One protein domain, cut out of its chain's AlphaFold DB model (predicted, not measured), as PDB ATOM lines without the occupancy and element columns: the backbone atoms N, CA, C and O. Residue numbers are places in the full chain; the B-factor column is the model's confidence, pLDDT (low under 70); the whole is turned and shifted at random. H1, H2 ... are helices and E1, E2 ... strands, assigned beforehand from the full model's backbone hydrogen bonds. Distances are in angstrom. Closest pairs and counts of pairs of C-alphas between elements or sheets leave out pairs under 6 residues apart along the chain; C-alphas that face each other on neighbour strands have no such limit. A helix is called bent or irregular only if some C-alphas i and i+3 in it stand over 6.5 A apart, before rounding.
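This is residues 119 to 253 of the 264 residues of a protein of Ancylostoma ceylanicum (UniProt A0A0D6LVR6). This has little regular structure: three separate helices lie round parallel strands E1 and E2 near the middle. The 135 printed residues run H1 E1 E2 H2 H3, mostly helix, with only 50 in named elements. It is compact, radius of gyration of the C-alphas 16.5 A, spanning 42 by 32 by 31 A.

E1, residues 135 to 138, and E2, residues 168 to 171, are parallel neighbours, with N 137 and O 169 within hydrogen-bond range at 2.8 A. The closest C-alphas of H1, residues 119 to 130, and E1 are 123 and 135, 7.7 A apart. H2, residues 206 to 224, assigned as one helix by its hydrogen bonds, is bent: C-alphas 213 and 216 are 6.6 A apart. H3, residues 236 to 246, is apart from both strands. In H1, H3 and H2's arms every O i to N i+4 pair is within range.

H1 begins at C-alpha 119, (-4.243, 38.699, 100.979); H3 ends at C-alpha 246, (9.349, 22.268, 110.262).

The printed part has no cut; residues 216 to 253 have pLDDT under 70.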
ATOM      1  N   ASN A 119      -3.297  39.741 101.360       93.31
ATOM      2  CA  ASN A 119      -4.243  38.699 100.979       93.31
ATOM      3  C   ASN A 119      -5.146  39.131  99.823       93.31
ATOM      4  O   ASN A 119      -5.427  38.307  98.960       93.31
ATOM      5  N   ASP A 120      -5.537  40.402  99.762       92.00
ATOM      6  CA  ASP A 120      -6.330  40.953  98.658       92.00
ATOM      7  C   ASP A 120      -5.574  40.844  97.328       92.00
ATOM      8  O   ASP A 120      -6.051  40.252  96.354       92.00
ATOM      9  N   LEU A 121      -4.318  41.295  97.334       90.38
ATOM     10  CA  LEU A 121      -3.418  41.165  96.198       90.38
ATOM     11  C   LEU A 121      -3.199  39.697  95.826       90.38
ATOM     12  O   LEU A 121      -3.255  39.351  94.651       90.38
ATOM     13  N   ALA A 122      -2.982  38.815  96.803       90.75
ATOM     14  CA  ALA A 122      -2.764  37.400  96.523       90.75
ATOM     15  C   ALA A 122      -3.990  36.725  95.888       90.75
ATOM     16  O   ALA A 122      -3.833  35.945  94.949       90.75
ATOM     17  N   ILE A 123      -5.199  37.032  96.367       87.81
ATOM     18  CA  ILE A 123      -6.450  36.531  95.783       87.81
ATOM     19  C   ILE A 123      -6.610  37.065  94.360       87.81
ATOM     20  O   ILE A 123      -6.925  36.306  93.446       87.81
ATOM     21  N   THR A 124      -6.340  38.353  94.154       90.25
ATOM     22  CA  THR A 124      -6.398  38.987  92.835       90.25
ATOM     23  C   THR A 124      -5.414  38.340  91.858       90.25
ATOM     24  O   THR A 124      -5.813  37.934  90.769       90.25
ATOM     25  N   LEU A 125      -4.151  38.160  92.254       88.81
ATOM     26  CA  LEU A 125      -3.126  37.515  91.428       88.81
ATOM     27  C   LEU A 125      -3.477  36.057  91.112       88.81
ATOM     28  O   LEU A 125      -3.318  35.631  89.971       88.81
ATOM     29  N   ALA A 126      -3.999  35.303  92.084       86.00
ATOM     30  CA  ALA A 126      -4.460  33.934  91.861       86.00
ATOM     31  C   ALA A 126      -5.602  33.880  90.836       86.00
ATOM     32  O   ALA A 126      -5.556  33.063  89.917       86.00
ATOM     33  N   ARG A 127      -6.592  34.772  90.943       85.06
ATOM     34  CA  ARG A 127      -7.706  34.870  89.988       85.06
ATOM     35  C   ARG A 127      -7.221  35.209  88.582       85.06
ATOM     36  O   ARG A 127      -7.595  34.526  87.635       85.06
ATOM     37  N   VAL A 128      -6.348  36.210  88.458       88.31
ATOM     38  CA  VAL A 128      -5.770  36.627  87.169       88.31
ATOM     39  C   VAL A 128      -4.952  35.502  86.536       88.31
ATOM     40  O   VAL A 128      -5.090  35.241  85.348       88.31
ATOM     41  N   HIS A 129      -4.120  34.816  87.320       84.19
ATOM     42  CA  HIS A 129      -3.251  33.759  86.808       84.19
ATOM     43  C   HIS A 129      -4.020  32.496  86.406       84.19
ATOM     44  O   HIS A 129      -3.701  31.868  85.400       84.19
ATOM     45  N   THR A 130      -5.011  32.098  87.205       81.56
ATOM     46  CA  THR A 130      -5.694  30.810  87.030       81.56
ATOM     47  C   THR A 130      -6.984  30.903  86.215       81.56
ATOM     48  O   THR A 130      -7.481  29.872  85.768       81.56
ATOM     49  N   GLY A 131      -7.561  32.100  86.059       81.38
ATOM     50  CA  GLY A 131      -8.908  32.304  85.510       81.38
ATOM     51  C   GLY A 131     -10.039  31.861  86.449       81.38
ATOM     52  O   GLY A 131     -11.211  31.924  86.082       81.38
ATOM     53  N   ARG A 132      -9.699  31.411  87.661       81.06
ATOM     54  CA  ARG A 132     -10.624  30.837  88.643       81.06
ATOM     55  C   ARG A 132     -11.070  31.900  89.618       81.06
ATOM     56  O   ARG A 132     -10.229  32.519  90.262       81.06
ATOM     57  N   PHE A 133     -12.377  32.107  89.742       83.06
ATOM     58  CA  PHE A 133     -12.901  33.159  90.610       83.06
ATOM     59  C   PHE A 133     -13.029  32.719  92.070       83.06
ATOM     60  O   PHE A 133     -12.708  33.487  92.986       83.06
ATOM     61  N   ASP A 134     -13.486  31.488  92.283       84.31
ATOM     62  CA  ASP A 134     -13.753  30.968  93.614       84.31
ATOM     63  C   ASP A 134     -12.462  30.629  94.360       84.31
ATOM     64  O   ASP A 134     -11.540  30.010  93.818       84.31
ATOM     65  N   ILE A 135     -12.439  31.012  95.635       82.81
ATOM     66  CA  ILE A 135     -11.396  30.656  96.590       82.81
ATOM     67  C   ILE A 135     -11.980  29.874  97.760       82.81
ATOM     68  O   ILE A 135     -13.088  30.148  98.219       82.81
ATOM     69  N   LEU A 136     -11.214  28.919  98.274       85.12
ATOM     70  CA  LEU A 136     -11.545  28.226  99.516       85.12
ATOM     71  C   LEU A 136     -10.976  28.995 100.712       85.12
ATOM     72  O   LEU A 136      -9.872  29.512 100.639       85.12
ATOM     73  N   SER A 137     -11.701  29.053 101.824       87.31
ATOM     74  CA  SER A 137     -11.174  29.515 103.108       87.31
ATOM     75  C   SER A 137     -11.628  28.600 104.237       87.31
ATOM     76  O   SER A 137     -12.769  28.133 104.271       87.31
ATOM     77  N   MET A 138     -10.738  28.366 105.195       86.00
ATOM     78  CA  MET A 138     -10.974  27.444 106.297       86.00
ATOM     79  C   MET A 138     -11.722  28.124 107.445       86.00
ATOM     80  O   MET A 138     -11.533  29.308 107.751       86.00
ATOM     81  N   ARG A 139     -12.580  27.362 108.123       86.62
ATOM     82  CA  ARG A 139     -13.238  27.785 109.363       86.62
ATOM     83  C   ARG A 139     -12.185  28.211 110.393       86.62
ATOM     84  O   ARG A 139     -11.121  27.613 110.475       86.62
ATOM     85  N   ASN A 140     -12.491  29.234 111.190       87.25
ATOM     86  CA  ASN A 140     -11.580  29.840 112.170       87.25
ATOM     87  C   ASN A 140     -10.329  30.527 111.574       87.25
ATOM     88  O   ASN A 140      -9.508  31.026 112.340       87.25
ATOM     89  N   GLY A 141     -10.190  30.616 110.245       88.31
ATOM     90  CA  GLY A 141      -9.134  31.398 109.595       88.31
ATOM     91  C   GLY A 141      -9.368  32.909 109.701       88.31
ATOM     92  O   GLY A 141     -10.506  33.377 109.621       88.31
ATOM     93  N   TYR A 142      -8.297  33.688 109.861       90.19
ATOM     94  CA  TYR A 142      -8.319  35.153 109.799       90.19
ATOM     95  C   TYR A 142      -7.437  35.625 108.647       90.19
ATOM     96  O   TYR A 142      -6.237  35.361 108.644       90.19
ATOM     97  N   HIS A 143      -8.022  36.343 107.688       91.25
ATOM     98  CA  HIS A 143      -7.324  36.770 106.470       91.25
ATOM     99  C   HIS A 143      -7.336  38.289 106.267       91.25
ATOM    100  O   HIS A 143      -6.756  38.784 105.306       91.25
ATOM    101  N   GLY A 144      -7.937  39.041 107.189       90.31
ATOM    102  CA  GLY A 144      -8.015  40.497 107.121       90.31
ATOM    103  C   GLY A 144      -9.444  41.022 107.082       90.31
ATOM    104  O   GLY A 144     -10.409  40.270 107.247       90.31
ATOM    105  N   MET A 145      -9.565  42.338 106.910       89.19
ATOM    106  CA  MET A 145     -10.834  43.064 107.060       89.19
ATOM    107  C   MET A 145     -11.163  44.017 105.904       89.19
ATOM    108  O   MET A 145     -12.143  44.754 105.990       89.19
ATOM    109  N   THR A 146     -10.384  44.012 104.816       89.44
ATOM    110  CA  THR A 146     -10.804  44.690 103.579       89.44
ATOM    111  C   THR A 146     -12.057  44.012 103.027       89.44
ATOM    112  O   THR A 146     -12.269  42.818 103.233       89.44
ATOM    113  N   GLN A 147     -12.900  44.752 102.307       87.19
ATOM    114  CA  GLN A 147     -14.163  44.217 101.775       87.19
ATOM    115  C   GLN A 147     -13.961  43.010 100.846       87.19
ATOM    116  O   GLN A 147     -14.751  42.068 100.874       87.19
ATOM    117  N   ALA A 148     -12.869  42.993 100.080       82.50
ATOM    118  CA  ALA A 148     -12.530  41.879  99.201       82.50
ATOM    119  C   ALA A 148     -12.127  40.602  99.963       82.50
ATOM    120  O   ALA A 148     -12.382  39.496  99.488       82.50
ATOM    121  N   VAL A 149     -11.539  40.733 101.160       89.12
ATOM    122  CA  VAL A 149     -10.933  39.608 101.899       89.12
ATOM    123  C   VAL A 149     -11.735  39.197 103.134       89.12
ATOM    124  O   VAL A 149     -11.633  38.057 103.581       89.12
ATOM    125  N   ILE A 150     -12.588  40.068 103.681       91.25
ATOM    126  CA  ILE A 150     -13.356  39.792 104.905       91.25
ATOM    127  C   ILE A 150     -14.239  38.542 104.780       91.25
ATOM    128  O   ILE A 150     -14.474  37.842 105.763       91.25
ATOM    129  N   GLY A 151     -14.656  38.199 103.561       90.06
ATOM    130  CA  GLY A 151     -15.346  36.946 103.265       90.06
ATOM    131  C   GLY A 151     -14.549  35.679 103.567       90.06
ATOM    132  O   GLY A 151     -15.139  34.665 103.949       90.06
ATOM    133  N   ALA A 152     -13.223  35.752 103.423       90.19
ATOM    134  CA  ALA A 152     -12.291  34.691 103.780       90.19
ATOM    135  C   ALA A 152     -12.014  34.651 105.287       90.19
ATOM    136  O   ALA A 152     -11.685  33.588 105.798       90.19
ATOM    137  N   THR A 153     -12.205  35.740 106.035       90.94
ATOM    138  CA  THR A 153     -12.125  35.709 107.503       90.94
ATOM    139  C   THR A 153     -13.332  34.967 108.087       90.94
ATOM    140  O   THR A 153     -14.479  35.387 107.961       90.94
ATOM    141  N   ASN A 154     -13.083  33.859 108.782       89.81
ATOM    142  CA  ASN A 154     -14.084  32.941 109.327       89.81
ATOM    143  C   ASN A 154     -14.131  32.928 110.859       89.81
ATOM    144  O   ASN A 154     -14.408  31.895 111.470       89.81
ATOM    145  N   ILE A 155     -13.924  34.094 111.474       87.69
ATOM    146  CA  ILE A 155     -14.047  34.310 112.918       87.69
ATOM    147  C   ILE A 155     -15.197  35.285 113.181       87.69
ATOM    148  O   ILE A 155     -15.173  36.418 112.705       87.69
ATOM    149  N   GLY A 156     -16.208  34.844 113.936       85.44
ATOM    150  CA  GLY A 156     -17.467  35.582 114.114       85.44
ATOM    151  C   GLY A 156     -17.299  36.994 114.685       85.44
ATOM    152  O   GLY A 156     -17.942  37.916 114.204       85.44
ATOM    153  N   THR A 157     -16.381  37.186 115.636       83.81
ATOM    154  CA  THR A 157     -16.105  38.494 116.261       83.81
ATOM    155  C   THR A 157     -15.541  39.538 115.300       83.81
ATOM    156  O   THR A 157     -15.583  40.726 115.604       83.81
ATOM    157  N   TRP A 158     -15.011  39.109 114.154       83.50
ATOM    158  CA  TRP A 158     -14.430  39.986 113.141       83.50
ATOM    159  C   TRP A 158     -15.348  40.185 111.935       83.50
ATOM    160  O   TRP A 158     -15.005  40.947 111.034       83.50
ATOM    161  N   LYS A 159     -16.518  39.534 111.906       83.50
ATOM    162  CA  LYS A 159     -17.492  39.694 110.825       83.50
ATOM    163  C   LYS A 159     -18.393  40.889 111.070       83.50
ATOM    164  O   LYS A 159     -18.898  41.100 112.167       83.50
ATOM    165  N   GLN A 160     -18.619  41.637 110.000       82.75
ATOM    166  CA  GLN A 160     -19.597  42.712 109.971       82.75
ATOM    167  C   GLN A 160     -20.959  42.155 109.530       82.75
ATOM    168  O   GLN A 160     -20.989  41.206 108.741       82.75
ATOM    169  N   PRO A 161     -22.082  42.723 110.005       86.12
ATOM    170  CA  PRO A 161     -23.433  42.313 109.616       86.12
ATOM    171  C   PRO A 161     -23.784  42.838 108.214       86.12
ATOM    172  O   PRO A 161     -24.765  43.547 108.019       86.12
ATOM    173  N   MET A 162     -22.943  42.523 107.233       85.81
ATOM    174  CA  MET A 162     -23.088  42.920 105.839       85.81
ATOM    175  C   MET A 162     -22.724  41.749 104.920       85.81
ATOM    176  O   MET A 162     -21.889  40.911 105.294       85.81
ATOM    177  N   PRO A 163     -23.314  41.676 103.713       86.81
ATOM    178  CA  PRO A 163     -22.913  40.697 102.713       86.81
ATOM    179  C   PRO A 163     -21.407  40.775 102.441       86.81
ATOM    180  O   PRO A 163     -20.856  41.851 102.225       86.81
ATOM    181  N   SER A 164     -20.731  39.629 102.487       87.56
ATOM    182  CA  SER A 164     -19.288  39.515 102.266       87.56
ATOM    183  C   SER A 164     -18.920  38.129 101.741       87.56
ATOM    184  O   SER A 164     -19.628  37.151 101.992       87.56
ATOM    185  N   GLY A 165     -17.788  38.035 101.038       82.56
ATOM    186  CA  GLY A 165     -17.266  36.762 100.532       82.56
ATOM    187  C   GLY A 165     -17.852  36.298  99.215       82.56
ATOM    188  O   GLY A 165     -18.036  35.103  99.015       82.56
ATOM    189  N   PHE A 166     -18.110  37.238  98.307       86.88
ATOM    190  CA  PHE A 166     -18.388  36.896  96.920       86.88
ATOM    191  C   PHE A 166     -17.204  36.114  96.320       86.88
ATOM    192  O   PHE A 166     -16.057  36.572  96.361       86.88
ATOM    193  N   GLY A 167     -17.483  34.908  95.820       86.69
ATOM    194  CA  GLY A 167     -16.465  33.965  95.352       86.69
ATOM    195  C   GLY A 167     -15.590  33.369  96.457       86.69
ATOM    196  O   GLY A 167     -14.432  33.049  96.201       86.69
ATOM    197  N   VAL A 168     -16.087  33.282  97.699       87.38
ATOM    198  CA  VAL A 168     -15.373  32.649  98.818       87.38
ATOM    199  C   VAL A 168     -16.187  31.496  99.395       87.38
ATOM    200  O   VAL A 168     -17.181  31.693 100.099       87.38
ATOM    201  N   LEU A 169     -15.710  30.281  99.149       86.44
ATOM    202  CA  LEU A 169     -16.248  29.045  99.695       86.44
ATOM    203  C   LEU A 169     -15.626  28.775 101.065       86.44
ATOM    204  O   LEU A 169     -14.428  28.962 101.273       86.44
ATOM    205  N   LYS A 170     -16.439  28.333 102.026       85.81
ATOM    206  CA  LYS A 170     -15.991  28.076 103.400       85.81
ATOM    207  C   LYS A 170     -15.917  26.578 103.641       85.81
ATOM    208  O   LYS A 170     -16.927  25.894 103.525       85.81
ATOM    209  N   ALA A 171     -14.744  26.098 104.030       84.62
ATOM    210  CA  ALA A 171     -14.498  24.706 104.374       84.62
ATOM    211  C   ALA A 171     -14.266  24.522 105.875       84.62
ATOM    212  O   ALA A 171     -13.915  25.451 106.607       84.62
ATOM    213  N   MET A 172     -14.456  23.294 106.347       85.19
ATOM    214  CA  MET A 172     -14.052  22.909 107.696       85.19
ATOM    215  C   MET A 172     -12.530  22.994 107.850       85.19
ATOM    216  O   MET A 172     -11.798  22.675 106.923       85.19
ATOM    217  N   ALA A 173     -12.051  23.395 109.026       85.69
ATOM    218  CA  ALA A 173     -10.632  23.305 109.346       85.69
ATOM    219  C   ALA A 173     -10.249  21.864 109.700       85.69
ATOM    220  O   ALA A 173     -11.005  21.172 110.387       85.69
ATOM    221  N   ALA A 174      -9.058  21.436 109.278       87.19
ATOM    222  CA  ALA A 174      -8.423  20.239 109.812       87.19
ATOM    223  C   ALA A 174      -7.961  20.538 111.245       87.19
ATOM    224  O   ALA A 174      -6.850  21.007 111.454       87.19
ATOM    225  N   ASP A 175      -8.854  20.349 112.214       87.62
ATOM    226  CA  ASP A 175      -8.587  20.547 113.639       87.62
ATOM    227  C   ASP A 175      -8.296  19.185 114.298       87.62
ATOM    228  O   ASP A 175      -9.241  18.438 114.575       87.62
ATOM    229  N   PRO A 176      -7.022  18.836 114.571       87.38
ATOM    230  CA  PRO A 176      -6.671  17.555 115.177       87.38
ATOM    231  C   PRO A 176      -7.200  17.394 116.607       87.38
ATOM    232  O   PRO A 176      -7.300  16.263 117.091       87.38
ATOM    233  N   TYR A 177      -7.541  18.503 117.275       86.75
ATOM    234  CA  TYR A 177      -8.008  18.528 118.655       86.75
ATOM    235  C   TYR A 177      -9.527  18.390 118.762       86.75
ATOM    236  O   TYR A 177     -10.015  17.481 119.434       86.75
ATOM    237  N   GLY A 178     -10.270  19.273 118.094       85.25
ATOM    238  CA  GLY A 178     -11.733  19.342 118.159       85.25
ATOM    239  C   GLY A 178     -12.468  18.824 116.920       85.25
ATOM    240  O   GLY A 178     -13.674  18.594 116.986       85.25
ATOM    241  N   GLY A 179     -11.778  18.622 115.794       87.81
ATOM    242  CA  GLY A 179     -12.376  18.200 114.519       87.81
ATOM    243  C   GLY A 179     -12.669  16.698 114.450       87.81
ATOM    244  O   GLY A 179     -12.369  15.981 115.391       87.81
ATOM    245  N   PRO A 180     -13.247  16.167 113.363       88.06
ATOM    246  CA  PRO A 180     -13.591  14.742 113.278       88.06
ATOM    247  C   PRO A 180     -12.383  13.824 113.054       88.06
ATOM    248  O   PRO A 180     -12.479  12.620 113.280       88.06
ATOM    249  N   TRP A 181     -11.247  14.382 112.626       89.38
ATOM    250  CA  TRP A 181     -10.003  13.643 112.438       89.38
ATOM    251  C   TRP A 181      -8.933  14.107 113.413       89.38
ATOM    252  O   TRP A 181      -8.906  15.253 113.854       89.38
ATOM    253  N   GLY A 182      -8.027  13.187 113.713       86.94
ATOM    254  CA  GLY A 182      -6.949  13.372 114.666       86.94
ATOM    255  C   GLY A 182      -7.289  12.900 116.079       86.94
ATOM    256  O   GLY A 182      -8.417  12.512 116.370       86.94
ATOM    257  N   GLY A 183      -6.298  12.845 116.961       87.31
ATOM    258  CA  GLY A 183      -6.405  12.202 118.270       87.31
ATOM    259  C   GLY A 183      -5.049  12.078 118.951       87.31
ATOM    260  O   GLY A 183      -4.112  12.780 118.581       87.31
ATOM    261  N   LYS A 184      -4.939  11.173 119.920       87.88
ATOM    262  CA  LYS A 184      -3.798  11.038 120.844       87.88
ATOM    263  C   LYS A 184      -2.416  10.826 120.210       87.88
ATOM    264  O   LYS A 184      -1.414  11.032 120.883       87.88
ATOM    265  N   ASN A 185      -2.363  10.391 118.950       87.38
ATOM    266  CA  ASN A 185      -1.114  10.186 118.211       87.38
ATOM    267  C   ASN A 185      -0.796  11.340 117.242       87.38
ATOM    268  O   ASN A 185       0.181  11.267 116.505       87.38
ATOM    269  N   CYS A 186      -1.621  12.389 117.181       85.88
ATOM    270  CA  CYS A 186      -1.421  13.478 116.233       85.88
ATOM    271  C   CYS A 186      -0.292  14.403 116.652       85.88
ATOM    272  O   CYS A 186      -0.448  15.202 117.575       85.88
ATOM    273  N   ARG A 187       0.789  14.398 115.870       83.75
ATOM    274  CA  ARG A 187       1.889  15.358 116.023       83.75
ATOM    275  C   ARG A 187       1.412  16.815 115.995       83.75
ATOM    276  O   ARG A 187       1.869  17.618 116.798       83.75
ATOM    277  N   ASP A 188       0.489  17.146 115.094       82.38
ATOM    278  CA  ASP A 188       0.124  18.539 114.803       82.38
ATOM    279  C   ASP A 188      -0.849  19.151 115.833       82.38
ATOM    280  O   ASP A 188      -1.261  20.297 115.677       82.38
ATOM    281  N   SER A 189      -1.217  18.419 116.894       82.94
ATOM    282  CA  SER A 189      -2.053  18.947 117.976       82.94
ATOM    283  C   SER A 189      -1.187  19.561 119.089       82.94
ATOM    284  O   SER A 189      -0.453  18.819 119.749       82.94
ATOM    285  N   PRO A 190      -1.299  20.874 119.390       79.50
ATOM    286  CA  PRO A 190      -0.543  21.506 120.480       79.50
ATOM    287  C   PRO A 190      -0.865  20.909 121.856       79.50
ATOM    288  O   PRO A 190      -0.024  20.876 122.750       79.50
ATOM    289  N   ILE A 191      -2.102  20.434 122.017       85.81
ATOM    290  CA  ILE A 191      -2.582  19.709 123.192       85.81
ATOM    291  C   ILE A 191      -3.016  18.331 122.712       85.81
ATOM    292  O   ILE A 191      -3.864  18.227 121.828       85.81
ATOM    293  N   GLN A 192      -2.450  17.270 123.283       85.88
ATOM    294  CA  GLN A 192      -2.775  15.916 122.845       85.88
ATOM    295  C   GLN A 192      -4.210  15.535 123.248       85.88
ATOM    296  O   GLN A 192      -4.537  15.552 124.440       85.88
ATOM    297  N   PRO A 193      -5.088  15.202 122.284       86.75
ATOM    298  CA  PRO A 193      -6.445  14.759 122.574       86.75
ATOM    299  C   PRO A 193      -6.424  13.377 123.231       86.75
ATOM    300  O   PRO A 193      -5.543  12.570 122.959       86.75
ATOM    301  N   LYS A 194      -7.439  13.045 124.033       89.19
ATOM    302  CA  LYS A 194      -7.555  11.696 124.625       89.19
ATOM    303  C   LYS A 194      -8.169  10.651 123.685       89.19
ATOM    304  O   LYS A 194      -8.067   9.462 123.963       89.19
ATOM    305  N   ARG A 195      -8.832  11.082 122.609       90.00
ATOM    306  CA  ARG A 195      -9.507  10.192 121.653       90.00
ATOM    307  C   ARG A 195      -8.512   9.397 120.812       90.00
ATOM    308  O   ARG A 195      -7.432   9.895 120.487       90.00
ATOM    309  N   ASP A 196      -8.917   8.202 120.410       89.81
ATOM    310  CA  ASP A 196      -8.146   7.383 119.483       89.81
ATOM    311  C   ASP A 196      -8.120   7.996 118.077       89.81
ATOM    312  O   ASP A 196      -9.047   8.690 117.657       89.81
ATOM    313  N   CYS A 197      -7.039   7.743 117.344       88.56
ATOM    314  CA  CYS A 197      -6.912   8.107 115.939       88.56
ATOM    315  C   CYS A 197      -6.052   7.091 115.186       88.56
ATOM    316  O   CYS A 197      -5.297   6.329 115.787       88.56
ATOM    317  N   SER A 198      -6.153   7.111 113.857       88.38
ATOM    318  CA  SER A 198      -5.363   6.263 112.954       88.38
ATOM    319  C   SER A 198      -3.947   6.777 112.694       88.38
ATOM    320  O   SER A 198      -3.212   6.152 111.942       88.38
ATOM    321  N   CYS A 199      -3.567   7.926 113.258       87.19
ATOM    322  CA  CYS A 199      -2.286   8.546 112.945       87.19
ATOM    323  C   CYS A 199      -1.122   7.696 113.461       87.19
ATOM    324  O   CYS A 199      -1.139   7.233 114.609       87.19
ATOM    325  N   LYS A 200      -0.104   7.531 112.613       86.94
ATOM    326  CA  LYS A 200       1.175   6.924 112.984       86.94
ATOM    327  C   LYS A 200       1.962   7.851 113.911       86.94
ATOM    328  O   LYS A 200       1.744   9.062 113.941       86.94
ATOM    329  N   ALA A 201       2.893   7.277 114.670       78.44
ATOM    330  CA  ALA A 201       3.758   8.044 115.559       78.44
ATOM    331  C   ALA A 201       4.571   9.081 114.763       78.44
ATOM    332  O   ALA A 201       5.231   8.737 113.789       78.44
ATOM    333  N   GLY A 202       4.517  10.348 115.182       75.81
ATOM    334  CA  GLY A 202       5.219  11.442 114.502       75.81
ATOM    335  C   GLY A 202       4.527  11.970 113.240       75.81
ATOM    336  O   GLY A 202       5.040  12.904 112.626       75.81
ATOM    337  N   GLU A 203       3.351  11.450 112.882       84.12
ATOM    338  CA  GLU A 203       2.571  11.879 111.718       84.12
ATOM    339  C   GLU A 203       1.165  12.346 112.129       84.12
ATOM    340  O   GLU A 203       0.658  12.055 113.216       84.12
ATOM    341  N   CYS A 204       0.513  13.115 111.259       84.69
ATOM    342  CA  CYS A 204      -0.876  13.520 111.438       84.69
ATOM    343  C   CYS A 204      -1.615  13.406 110.105       84.69
ATOM    344  O   CYS A 204      -1.288  14.094 109.150       84.69
ATOM    345  N   GLU A 205      -2.644  12.561 110.069       87.50
ATOM    346  CA  GLU A 205      -3.478  12.337 108.876       87.50
ATOM    347  C   GLU A 205      -4.700  13.271 108.833       87.50
ATOM    348  O   GLU A 205      -5.554  13.150 107.956       87.50
ATOM    349  N   ALA A 206      -4.861  14.166 109.817       86.69
ATOM    350  CA  ALA A 206      -6.075  14.972 109.948       86.69
ATOM    351  C   ALA A 206      -6.278  15.906 108.747       86.69
ATOM    352  O   ALA A 206      -7.400  16.043 108.258       86.69
ATOM    353  N   THR A 207      -5.195  16.503 108.246       83.25
ATOM    354  CA  THR A 207      -5.222  17.365 107.059       83.25
ATOM    355  C   THR A 207      -5.585  16.582 105.806       83.25
ATOM    356  O   THR A 207      -6.508  16.980 105.103       83.25
ATOM    357  N   ASP A 208      -4.942  15.442 105.559       83.38
ATOM    358  CA  ASP A 208      -5.191  14.646 104.353       83.38
ATOM    359  C   ASP A 208      -6.618  14.100 104.314       83.38
ATOM    360  O   ASP A 208      -7.278  14.122 103.273       83.38
ATOM    361  N   LYS A 209      -7.146  13.670 105.466       85.12
ATOM    362  CA  LYS A 209      -8.540  13.223 105.581       85.12
ATOM    363  C   LYS A 209      -9.530  14.363 105.384       85.12
ATOM    364  O   LYS A 209     -10.545  14.170 104.721       85.12
ATOM    365  N   CYS A 210      -9.212  15.546 105.904       84.69
ATOM    366  CA  CYS A 210     -10.002  16.749 105.671       84.69
ATOM    367  C   CYS A 210     -10.047  17.105 104.186       84.69
ATOM    368  O   CYS A 210     -11.124  17.283 103.627       84.69
ATOM    369  N   LEU A 211      -8.894  17.115 103.526       78.94
ATOM    370  CA  LEU A 211      -8.793  17.361 102.095       78.94
ATOM    371  C   LEU A 211      -9.567  16.316 101.284       78.94
ATOM    372  O   LEU A 211     -10.393  16.680 100.452       78.94
ATOM    373  N   THR A 212      -9.376  15.028 101.571       82.31
ATOM    374  CA  THR A 212     -10.074  13.923 100.886       82.31
ATOM    375  C   THR A 212     -11.592  14.019 101.034       82.31
ATOM    376  O   THR A 212     -12.319  13.710 100.097       82.31
ATOM    377  N   PHE A 213     -12.081  14.469 102.190       82.31
ATOM    378  CA  PHE A 213     -13.505  14.705 102.409       82.31
ATOM    379  C   PHE A 213     -14.019  15.934 101.642       82.31
ATOM    380  O   PHE A 213     -15.107  15.900 101.075       82.31
ATOM    381  N   LEU A 214     -13.236  17.015 101.602       74.25
ATOM    382  CA  LEU A 214     -13.621  18.271 100.959       74.25
ATOM    383  C   LEU A 214     -13.597  18.200  99.429       74.25
ATOM    384  O   LEU A 214     -14.452  18.807  98.788       74.25
ATOM    385  N   PHE A 215     -12.636  17.491  98.834       70.12
ATOM    386  CA  PHE A 215     -12.422  17.517  97.385       70.12
ATOM    387  C   PHE A 215     -13.635  17.028  96.566       70.12
ATOM    388  O   PHE A 215     -14.042  17.763  95.667       70.12
ATOM    389  N   PRO A 216     -14.276  15.876  96.851       65.31
ATOM    390  CA  PRO A 216     -15.449  15.422  96.095       65.31
ATOM    391  C   PRO A 216     -16.648  16.379  96.183       65.31
ATOM    392  O   PRO A 216     -17.319  16.623  95.181       65.31
ATOM    393  N   GLU A 217     -16.898  16.954  97.362       57.62
ATOM    394  CA  GLU A 217     -17.963  17.943  97.585       57.62
ATOM    395  C   GLU A 217     -17.660  19.275  96.879       57.62
ATOM    396  O   GLU A 217     -18.545  19.902  96.289       57.62
ATOM    397  N   MET A 218     -16.386  19.685  96.859       59.03
ATOM    398  CA  MET A 218     -15.925  20.839  96.087       59.03
ATOM    399  C   MET A 218     -16.130  20.639  94.586       59.03
ATOM    400  O   MET A 218     -16.672  21.533  93.942       59.03
ATOM    401  N   PHE A 219     -15.734  19.492  94.023       53.19
ATOM    402  CA  PHE A 219     -15.916  19.219  92.594       53.19
ATOM    403  C   PHE A 219     -17.401  19.204  92.201       53.19
ATOM    404  O   PHE A 219     -17.753  19.858  91.224       53.19
ATOM    405  N   ARG A 220     -18.292  18.602  93.006       49.34
ATOM    406  CA  ARG A 220     -19.750  18.675  92.761       49.34
ATOM    407  C   ARG A 220     -20.285  20.104  92.775       49.34
ATOM    408  O   ARG A 220     -21.080  20.475  91.917       49.34
ATOM    409  N   THR A 221     -19.854  20.915  93.741       47.78
ATOM    410  CA  THR A 221     -20.282  22.321  93.849       47.78
ATOM    411  C   THR A 221     -19.778  23.155  92.664       47.78
ATOM    412  O   THR A 221     -20.443  24.097  92.237       47.78
ATOM    413  N   LEU A 222     -18.618  22.800  92.105       43.62
ATOM    414  CA  LEU A 222     -18.021  23.473  90.951       43.62
ATOM    415  C   LEU A 222     -18.671  23.080  89.623       43.62
ATOM    416  O   LEU A 222     -18.905  23.952  88.787       43.62
ATOM    417  N   GLU A 223     -19.004  21.802  89.448       39.66
ATOM    418  CA  GLU A 223     -19.717  21.296  88.270       39.66
ATOM    419  C   GLU A 223     -21.130  21.886  88.161       39.66
ATOM    420  O   GLU A 223     -21.562  22.259  87.072       39.66
ATOM    421  N   LEU A 224     -21.831  22.058  89.288       42.41
ATOM    422  CA  LEU A 224     -23.178  22.642  89.319       42.41
ATOM    423  C   LEU A 224     -23.213  24.138  88.965       42.41
ATOM    424  O   LEU A 224     -24.233  24.622  88.482       42.41
ATOM    425  N   ASN A 225     -22.114  24.866  89.181       42.88
ATOM    426  CA  ASN A 225     -22.045  26.312  88.951       42.88
ATOM    427  C   ASN A 225     -21.448  26.699  87.586       42.88
ATOM    428  O   ASN A 225     -21.272  27.887  87.323       42.88
ATOM    429  N   ASN A 226     -21.137  25.725  86.717       38.88
ATOM    430  CA  ASN A 226     -20.580  25.931  85.368       38.88
ATOM    431  C   ASN A 226     -19.365  26.891  85.333       38.88
ATOM    432  O   ASN A 226     -19.125  27.593  84.349       38.88
ATOM    433  N   HIS A 227     -18.612  26.948  86.437       39.09
ATOM    434  CA  HIS A 227     -17.472  27.838  86.618       39.09
ATOM    435  C   HIS A 227     -16.169  27.071  86.367       39.09
ATOM    436  O   HIS A 227     -16.018  25.947  86.851       39.09
ATOM    437  N   PRO A 228     -15.187  27.653  85.654       34.41
ATOM    438  CA  PRO A 228     -13.911  26.997  85.389       34.41
ATOM    439  C   PRO A 228     -13.045  26.908  86.665       34.41
ATOM    440  O   PRO A 228     -12.069  27.620  86.799       34.41
ATOM    441  N   GLY A 229     -13.367  26.000  87.594       40.75
ATOM    442  CA  GLY A 229     -12.561  25.551  88.745       40.75
ATOM    443  C   GLY A 229     -12.289  26.559  89.880       40.75
ATOM    444  O   GLY A 229     -12.428  27.765  89.719       40.75
ATOM    445  N   VAL A 230     -11.835  26.046  91.036       37.88
ATOM    446  CA  VAL A 230     -11.393  26.811  92.231       37.88
ATOM    447  C   VAL A 230      -9.874  26.961  92.273       37.88
ATOM    448  O   VAL A 230      -9.137  26.001  92.043       37.88
ATOM    449  N   GLY A 231      -9.393  28.163  92.594       35.25
ATOM    450  CA  GLY A 231      -8.027  28.361  93.072       35.25
ATOM    451  C   GLY A 231      -7.993  28.106  94.577       35.25
ATOM    452  O   GLY A 231      -8.722  28.750  95.330       35.25
ATOM    453  N   VAL A 232      -7.173  27.166  95.052       33.94
ATOM    454  CA  VAL A 232      -7.006  26.952  96.498       33.94
ATOM    455  C   VAL A 232      -6.279  28.167  97.078       33.94
ATOM    456  O   VAL A 232      -5.058  28.287  96.973       33.94
ATOM    457  N   ALA A 233      -7.015  29.079  97.707       31.64
ATOM    458  CA  ALA A 233      -6.416  29.990  98.662       31.64
ATOM    459  C   ALA A 233      -6.159  29.179  99.936       31.64
ATOM    460  O   ALA A 233      -7.066  28.975 100.728       31.64
ATOM    461  N   ASP A 234      -4.944  28.639 100.073       31.36
ATOM    462  CA  ASP A 234      -4.114  28.779 101.280       31.36
ATOM    463  C   ASP A 234      -3.067  27.648 101.459       31.36
ATOM    464  O   ASP A 234      -3.323  26.653 102.133       31.36
ATOM    465  N   PRO A 235      -1.833  27.824 100.946       30.28
ATOM    466  CA  PRO A 235      -0.653  27.126 101.451       30.28
ATOM    467  C   PRO A 235       0.074  27.881 102.584       30.28
ATOM    468  O   PRO A 235       1.061  27.377 103.101       30.28
ATOM    469  N   ARG A 236      -0.358  29.081 102.992       33.03
ATOM    470  CA  ARG A 236       0.355  29.994 103.909       33.03
ATOM    471  C   ARG A 236      -0.055  29.890 105.385       33.03
ATOM    472  O   ARG A 236       0.798  30.152 106.227       33.03
ATOM    473  N   ILE A 237      -1.253  29.420 105.740       33.34
ATOM    474  CA  ILE A 237      -1.519  28.915 107.102       33.34
ATOM    475  C   ILE A 237      -0.867  27.544 107.274       33.34
ATOM    476  O   ILE A 237      -0.250  27.309 108.307       33.34
ATOM    477  N   ALA A 238      -0.858  26.699 106.237       29.69
ATOM    478  CA  ALA A 238      -0.038  25.490 106.236       29.69
ATOM    479  C   ALA A 238       1.459  25.819 106.351       29.69
ATOM    480  O   ALA A 238       2.162  25.077 107.016       29.69
ATOM    481  N   TRP A 239       1.944  26.939 105.792       27.52
ATOM    482  CA  TRP A 239       3.346  27.362 105.913       27.52
ATOM    483  C   TRP A 239       3.676  28.073 107.221       27.52
ATOM    484  O   TRP A 239       4.789  27.925 107.676       27.52
ATOM    485  N   LEU A 240       2.774  28.818 107.868       27.20
ATOM    486  CA  LEU A 240       3.056  29.342 109.213       27.20
ATOM    487  C   LEU A 240       3.017  28.201 110.241       27.20
ATOM    488  O   LEU A 240       3.880  28.130 111.108       27.20
ATOM    489  N   TYR A 241       2.086  27.253 110.087       28.14
ATOM    490  CA  TYR A 241       2.036  26.038 110.902       28.14
ATOM    491  C   TYR A 241       3.218  25.102 110.598       28.14
ATOM    492  O   TYR A 241       3.843  24.628 111.536       28.14
ATOM    493  N   ARG A 242       3.609  24.905 109.326       26.52
ATOM    494  CA  ARG A 242       4.842  24.192 108.931       26.52
ATOM    495  C   ARG A 242       6.109  24.966 109.255       26.52
ATOM    496  O   ARG A 242       7.068  24.346 109.618       26.52
ATOM    497  N   ALA A 243       6.198  26.283 109.199       29.09
ATOM    498  CA  ALA A 243       7.427  26.992 109.581       29.09
ATOM    499  C   ALA A 243       7.638  26.930 111.100       29.09
ATOM    500  O   ALA A 243       8.772  26.829 111.564       29.09
ATOM    501  N   LEU A 244       6.543  26.910 111.868       30.97
ATOM    502  CA  LEU A 244       6.561  26.622 113.300       30.97
ATOM    503  C   LEU A 244       6.804  25.121 113.593       30.97
ATOM    504  O   LEU A 244       7.482  24.809 114.567       30.97
ATOM    505  N   ASN A 245       6.346  24.196 112.733       32.38
ATOM    506  CA  ASN A 245       6.483  22.736 112.911       32.38
ATOM    507  C   ASN A 245       7.628  22.051 112.136       32.38
ATOM    508  O   ASN A 245       7.975  20.928 112.487       32.38
ATOM    509  N   ASP A 246       8.286  22.724 111.194       35.12
ATOM    510  CA  ASP A 246       9.349  22.268 110.262       35.12
ATOM    511  C   ASP A 246      10.569  23.211 110.298       35.12
ATOM    512  O   ASP A 246      11.588  22.930 109.672       35.12
ATOM    513  N   GLY A 247      10.530  24.305 111.074       37.38
ATOM    514  CA  GLY A 247      11.739  25.059 111.419       37.38
ATOM    515  C   GLY A 247      12.768  24.160 112.127       37.38
ATOM    516  O   GLY A 247      12.380  23.152 112.717       37.38
ATOM    517  N   PRO A 248      14.070  24.488 112.124       31.58
ATOM    518  CA  PRO A 248      15.109  23.595 112.657       31.58
ATOM    519  C   PRO A 248      15.002  23.332 114.168       31.58
ATOM    520  O   PRO A 248      15.711  22.479 114.690       31.58
ATOM    521  N   TRP A 249      14.103  24.034 114.861       32.12
ATOM    522  CA  TRP A 249      13.929  24.003 116.305       32.12
ATOM    523  C   TRP A 249      12.532  23.490 116.671       32.12
ATOM    524  O   TRP A 249      11.541  23.843 116.027       32.12
ATOM    525  N   ASN A 250      12.435  22.640 117.692       39.44
ATOM    526  CA  ASN A 250      11.152  22.256 118.288       39.44
ATOM    527  C   ASN A 250      10.635  23.357 119.248       39.44
ATOM    528  O   ASN A 250      11.347  24.311 119.562       39.44
ATOM    529  N   PHE A 251       9.411  23.215 119.774       31.00
ATOM    530  CA  PHE A 251       8.837  24.147 120.767       31.00
ATOM    531  C   PHE A 251       9.650  24.269 122.077       31.00
ATOM    532  O   PHE A 251       9.338  25.122 122.905       31.00
ATOM    533  N   ARG A 252      10.676  23.429 122.280       33.56
ATOM    534  CA  ARG A 252      11.617  23.476 123.411       33.56
ATOM    535  C   ARG A 252      12.945  24.164 123.062       33.56
ATOM    536  O   ARG A 252      13.778  24.320 123.946       33.56
ATOM    537  N   GLY A 253      13.141  24.599 121.815       30.48
ATOM    538  CA  GLY A 253      14.384  25.222 121.358       30.48
ATOM    539  C   GLY A 253      15.523  24.233 121.096       30.48
ATOM    540  O   GLY A 253      16.679  24.641 121.106       30.48
TER     541      GLY A 253